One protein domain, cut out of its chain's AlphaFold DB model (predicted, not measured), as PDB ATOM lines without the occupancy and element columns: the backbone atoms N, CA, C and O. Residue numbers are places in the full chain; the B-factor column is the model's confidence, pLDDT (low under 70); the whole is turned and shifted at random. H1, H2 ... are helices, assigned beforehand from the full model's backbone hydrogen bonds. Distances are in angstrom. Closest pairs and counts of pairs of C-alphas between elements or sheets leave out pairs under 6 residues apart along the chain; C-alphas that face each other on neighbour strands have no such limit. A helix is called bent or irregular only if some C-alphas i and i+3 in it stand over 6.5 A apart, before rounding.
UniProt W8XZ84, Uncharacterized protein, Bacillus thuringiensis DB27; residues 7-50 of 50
ATOM      1  N   THR A   7      50.961  17.412  19.481       73.75
ATOM      2  CA  THR A   7      51.016  17.250  20.939       73.75
ATOM      3  C   THR A   7      50.879  18.567  21.702       73.75
ATOM      4  O   THR A   7      50.246  18.603  22.750       73.75
ATOM      5  N   TYR A   8      51.443  19.660  21.185       78.44
ATOM      6  CA  TYR A   8      51.323  20.977  21.808       78.44
ATOM      7  C   TYR A   8      49.873  21.443  21.772       78.44
ATOM      8  O   TYR A   8      49.326  21.787  22.810       78.44
ATOM      9  N   TYR A   9      49.215  21.362  20.614       78.69
ATOM     10  CA  TYR A   9      47.794  21.694  20.517       78.69
ATOM     11  C   TYR A   9      46.925  20.759  21.361       78.69
ATOM     12  O   TYR A   9      45.996  21.223  22.013       78.69
ATOM     13  N   PHE A  10      47.272  19.472  21.424       79.50
ATOM     14  CA  PHE A  10      46.554  18.485  22.230       79.50
ATOM     15  C   PHE A  10      46.650  18.744  23.740       79.50
ATOM     16  O   PHE A  10      45.728  18.408  24.470       79.50
ATOM     17  N   ILE A  11      47.739  19.355  24.215       81.94
ATOM     18  CA  ILE A  11      47.922  19.715  25.629       81.94
ATOM     19  C   ILE A  11      47.371  21.114  25.918       81.94
ATOM     20  O   ILE A  11      46.720  21.328  26.936       81.94
ATOM     21  N   VAL A  12      47.609  22.072  25.024       85.12
ATOM     22  CA  VAL A  12      47.249  23.479  25.224       85.12
ATOM     23  C   VAL A  12      45.741  23.700  25.107       85.12
ATOM     24  O   VAL A  12      45.194  24.441  25.919       85.12
ATOM     25  N   ASN A  13      45.043  23.023  24.186       82.88
ATOM     26  CA  ASN A  13      43.582  23.138  24.074       82.88
ATOM     27  C   ASN A  13      42.836  22.784  25.371       82.88
ATOM     28  O   ASN A  13      42.070  23.623  25.846       82.88
ATOM     29  N   PRO A  14      43.027  21.596  25.977       84.81
ATOM     30  CA  PRO A  14      42.316  21.254  27.206       84.81
ATOM     31  C   PRO A  14      42.713  22.160  28.376       84.81
ATOM     32  O   PRO A  14      41.862  22.482  29.201       84.81
ATOM     33  N   LEU A  15      43.963  22.635  28.422       87.50
ATOM     34  CA  LEU A  15      44.425  23.603  29.423       87.50
ATOM     35  C   LEU A  15      43.698  24.948  29.309       87.50
ATOM     36  O   LEU A  15      43.254  25.489  30.320       87.50
ATOM     37  N   ILE A  16      43.535  25.468  28.089       88.62
ATOM     38  CA  ILE A  16      42.792  26.709  27.836       88.62
ATOM     39  C   ILE A  16      41.316  26.530  28.198       88.62
ATOM     40  O   ILE A  16      40.755  27.389  28.872       88.62
ATOM     41  N   ILE A  17      40.695  25.412  27.806       84.44
ATOM     42  CA  ILE A  17      39.291  25.122  28.133       84.44
ATOM     43  C   ILE A  17      39.101  25.067  29.650       84.44
ATOM     44  O   ILE A  17      38.192  25.709  30.170       84.44
ATOM     45  N   PHE A  18      39.982  24.365  30.367       85.69
ATOM     46  CA  PHE A  18      39.947  24.297  31.826       85.69
ATOM     47  C   PHE A  18      40.081  25.682  32.463       85.69
ATOM     48  O   PHE A  18      39.319  26.017  33.366       85.69
ATOM     49  N   LEU A  19      41.009  26.504  31.967       86.50
ATOM     50  CA  LEU A  19      41.230  27.853  32.475       86.50
ATOM     51  C   LEU A  19      39.991  28.735  32.275       86.50
ATOM     52  O   LEU A  19      39.546  29.376  33.222       86.50
ATOM     53  N   VAL A  20      39.401  28.730  31.076       84.19
ATOM     54  CA  VAL A  20      38.168  29.477  30.780       84.19
ATOM     55  C   VAL A  20      37.033  29.001  31.681       84.19
ATOM     56  O   VAL A  20      36.316  29.819  32.245       84.19
ATOM     57  N   TYR A  21      36.896  27.693  31.884       77.44
ATOM     58  CA  TYR A  21      35.824  27.131  32.698       77.44
ATOM     59  C   TYR A  21      35.983  27.416  34.196       77.44
ATOM     60  O   TYR A  21      34.999  27.658  34.889       77.44
ATOM     61  N   ALA A  22      37.217  27.395  34.700       82.94
ATOM     62  CA  ALA A  22      37.531  27.681  36.095       82.94
ATOM     63  C   ALA A  22      37.440  29.180  36.411       82.94
ATOM     64  O   ALA A  22      37.000  29.550  37.497       82.94
ATOM     65  N   LEU A  23      37.834  30.036  35.463       81.69
ATOM     66  CA  LEU A  23      37.822  31.488  35.621       81.69
ATOM     67  C   LEU A  23      36.460  32.115  35.314       81.69
ATOM     68  O   LEU A  23      36.111  33.097  35.958       81.69
ATOM     69  N   SER A  24      35.662  31.554  34.402       75.69
ATOM     70  CA  SER A  24      34.305  32.036  34.107       75.69
ATOM     71  C   SER A  24      33.444  32.282  35.353       75.69
ATOM     72  O   SER A  24      32.934  33.387  35.484       75.69
ATOM     73  N   PRO A  25      33.310  31.351  36.316       66.88
ATOM     74  CA  PRO A  25      32.504  31.584  37.516       66.88
ATOM     75  C   PRO A  25      33.150  32.544  38.529       66.88
ATOM     76  O   PRO A  25      32.499  32.907  39.502       66.88
ATOM     77  N   ILE A  26      34.432  32.893  38.356       78.25
ATOM     78  CA  ILE A  26      35.155  33.859  39.200       78.25
ATOM     79  C   ILE A  26      35.027  35.272  38.615       78.25
ATOM     80  O   ILE A  26      34.879  36.231  39.366       78.25
ATOM     81  N   LEU A  27      35.098  35.405  37.286       68.25
ATOM     82  CA  LEU A  27      34.978  36.683  36.577       68.25
ATOM     83  C   LEU A  27      33.530  37.101  36.313       68.25
ATOM     84  O   LEU A  27      33.263  38.295  36.199       68.25
ATOM     85  N   PHE A  28      32.612  36.145  36.195       66.38
ATOM     86  CA  PHE A  28      31.202  36.402  35.936       66.38
ATOM     87  C   PHE A  28      30.386  35.884  37.116       66.38
ATOM     88  O   PHE A  28      30.421  34.695  37.435       66.38
ATOM     89  N   ASP A  29      29.691  36.809  37.779       61.53
ATOM     90  CA  ASP A  29      28.898  36.550  38.977       61.53
ATOM     91  C   ASP A  29      27.922  35.382  38.737       61.53
ATOM     92  O   ASP A  29      27.199  35.316  37.738       61.53
ATOM     93  N   LYS A  30      28.002  34.392  39.625       56.31
ATOM     94  CA  LYS A  30      27.726  32.968  39.371       56.31
ATOM     95  C   LYS A  30      26.240  32.621  39.206       56.31
ATOM     96  O   LYS A  30      25.903  31.455  39.015       56.31
ATOM     97  N   GLU A  31      25.342  33.597  39.273       55.44
ATOM     98  CA  GLU A  31      23.904  33.333  39.366       55.44
ATOM     99  C   GLU A  31      23.224  32.984  38.035       55.44
ATOM    100  O   GLU A  31      22.147  32.395  38.060       55.44
ATOM    101  N   VAL A  32      23.828  33.277  36.873       55.94
ATOM    102  CA  VAL A  32      23.069  33.225  35.603       55.94
ATOM    103  C   VAL A  32      23.582  32.223  34.560       55.94
ATOM    104  O   VAL A  32      22.786  31.774  33.743       55.94
ATOM    105  N   TYR A  33      24.853  31.794  34.572       54.56
ATOM    106  CA  TYR A  33      25.433  31.161  33.368       54.56
ATOM    107  C   TYR A  33      26.018  29.751  33.479       54.56
ATOM    108  O   TYR A  33      26.696  29.298  32.556       54.56
ATOM    109  N   THR A  34      25.770  28.989  34.545       56.50
ATOM    110  CA  THR A  34      26.211  27.581  34.540       56.50
ATOM    111  C   THR A  34      25.236  26.659  35.247       56.50
ATOM    112  O   THR A  34      25.534  26.038  36.266       56.50
ATOM    113  N   SER A  35      24.063  26.499  34.637       62.75
ATOM    114  CA  SER A  35      23.370  25.222  34.736       62.75
ATOM    115  C   SER A  35      24.344  24.144  34.261       62.75
ATOM    116  O   SER A  35      24.896  24.242  33.167       62.75
ATOM    117  N   VAL A  36      24.576  23.105  35.063       61.00
ATOM    118  CA  VAL A  36      25.411  21.950  34.679       61.00
ATOM    119  C   VAL A  36      24.973  21.378  33.316       61.00
ATOM    120  O   VAL A  36      25.783  20.807  32.597       61.00
ATOM    121  N   LYS A  37      23.721  21.601  32.891       59.94
ATOM    122  CA  LYS A  37      23.254  21.269  31.538       59.94
ATOM    123  C   LYS A  37      23.926  22.064  30.419       59.94
ATOM    124  O   LYS A  37      24.217  21.464  29.392       59.94
ATOM    125  N   ASP A  38      24.188  23.356  30.591       64.56
ATOM    126  CA  ASP A  38      24.826  24.181  29.552       64.56
ATOM    127  C   ASP A  38      26.310  23.826  29.413       64.56
ATOM    128  O   ASP A  38      26.824  23.701  28.302       64.56
ATOM    129  N   ALA A  39      26.958  23.528  30.545       71.00
ATOM    130  CA  ALA A  39      28.297  22.947  30.617       71.00
ATOM    131  C   ALA A  39      28.418  21.680  29.762       71.00
ATOM    132  O   ALA A  39      29.281  21.554  28.891       71.00
ATOM    133  N   PHE A  40      27.507  20.738  30.020       70.44
ATOM    134  CA  PHE A  40      27.435  19.469  29.317       70.44
ATOM    135  C   PHE A  40      27.032  19.659  27.857       70.44
ATOM    136  O   PHE A  40      27.540  18.934  27.008       70.44
ATOM    137  N   GLY A  41      26.179  20.631  27.538       70.75
ATOM    138  CA  GLY A  41      25.792  20.960  26.170       70.75
ATOM    139  C   GLY A  41      26.986  21.398  25.327       70.75
ATOM    140  O   GLY A  41      27.220  20.829  24.264       70.75
ATOM    141  N   ILE A  42      27.795  22.333  25.835       70.38
ATOM    142  CA  ILE A  42      29.005  22.815  25.149       70.38
ATOM    143  C   ILE A  42      30.042  21.693  25.029       70.38
ATOM    144  O   ILE A  42      30.606  21.488  23.954       70.38
ATOM    145  N   LEU A  43      30.252  20.924  26.102       68.50
ATOM    146  CA  LEU A  43      31.176  19.790  26.098       68.50
ATOM    147  C   LEU A  43      30.756  18.715  25.082       68.50
ATOM    148  O   LEU A  43      31.588  18.224  24.322       68.50
ATOM    149  N   THR A  44      29.464  18.386  25.020       69.25
ATOM    150  CA  THR A  44      28.917  17.410  24.065       69.25
ATOM    151  C   THR A  44      29.045  17.915  22.632       69.25
ATOM    152  O   THR A  44      29.443  17.159  21.752       69.25
ATOM    153  N   PHE A  45      28.772  19.200  22.391       71.25
ATOM    154  CA  PHE A  45      28.907  19.799  21.065       71.25
ATOM    155  C   PHE A  45      30.357  19.761  20.574       71.25
ATOM    156  O   PHE A  45      30.607  19.455  19.412       71.25
ATOM    157  N   TYR A  46      31.316  20.008  21.467       67.06
ATOM    158  CA  TYR A  46      32.740  19.969  21.148       67.06
ATOM    159  C   TYR A  46      33.238  18.549  20.832       67.06
ATOM    160  O   TYR A  46      34.052  18.375  19.934       67.06
ATOM    161  N   VAL A  47      32.725  17.531  21.532       67.38
ATOM    162  CA  VAL A  47      33.068  16.117  21.296       67.38
ATOM    163  C   VAL A  47      32.421  15.566  20.020       67.38
ATOM    164  O   VAL A  47      33.047  14.780  19.325       67.38
ATOM    165  N   VAL A  48      31.188  15.974  19.703       71.44
ATOM    166  CA  VAL A  48      30.475  15.552  18.479       71.44
ATOM    167  C   VAL A  48      30.985  16.270  17.225       71.44
ATOM    168  O   VAL A  48      30.871  15.732  16.130       71.44
ATOM    169  N   SER A  49      31.525  17.482  17.369       54.12
ATOM    170  CA  SER A  49      32.041  18.271  16.239       54.12
ATOM    171  C   SER A  49      33.507  17.976  15.891       54.12
ATOM    172  O   SER A  49      34.046  18.632  14.997       54.12
ATOM    173  N   LEU A  50      34.153  17.044  16.602       49.38
ATOM    174  CA  LEU A  50      35.483  16.507  16.290       49.38
ATOM    175  C   LEU A  50      35.355  15.298  15.353       49.38
ATOM    176  O   LEU A  50      36.167  15.220  14.405       49.38
TER     177      LEU A  50
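This is residues 7 to 50 of the 50 residues of an uncharacterized protein of Bacillus thuringiensis DB27 (UniProt W8XZ84). Two helices make an open, flat U: the longer H1 runs out along one side, a loop turns at the closed end, and the shorter H2 folds back beside H1 across an empty gap. The printed part has 44 residues, with H1 then H2 along it and no named strand, and its class is all helix. It is loose, with a radius of gyration of the C-alphas of 12.0 A, and spans 36 by 21 by 9 A.

Start at H1, residues 7 to 27, then pass the short link of 8 residues to H2, residues 36 to 48. H1 and H2 are apart, with no C-alpha of the one within 8 A of the other. In H2 every O i to N i+4 pair is within hydrogen-bond range; in H1, 14 of 17 are.

Find C-alpha 7 at (51.016, 17.250, 20.939); from there H1 runs 29.7 A to Leu 27. It is irregular, but only just: C-alphas 22 and 25 are 6.52 A apart. H2 runs 18.1 A from Val 36 to C-alpha 48 at (30.475, 15.552, 18.479).

The C-alphas farthest apart, those of Thr 7 and Glu 31, are 36.5 A apart. The printed part has no cut. Look for pLDDT under 70 in 19 residues, among them 27 to 38.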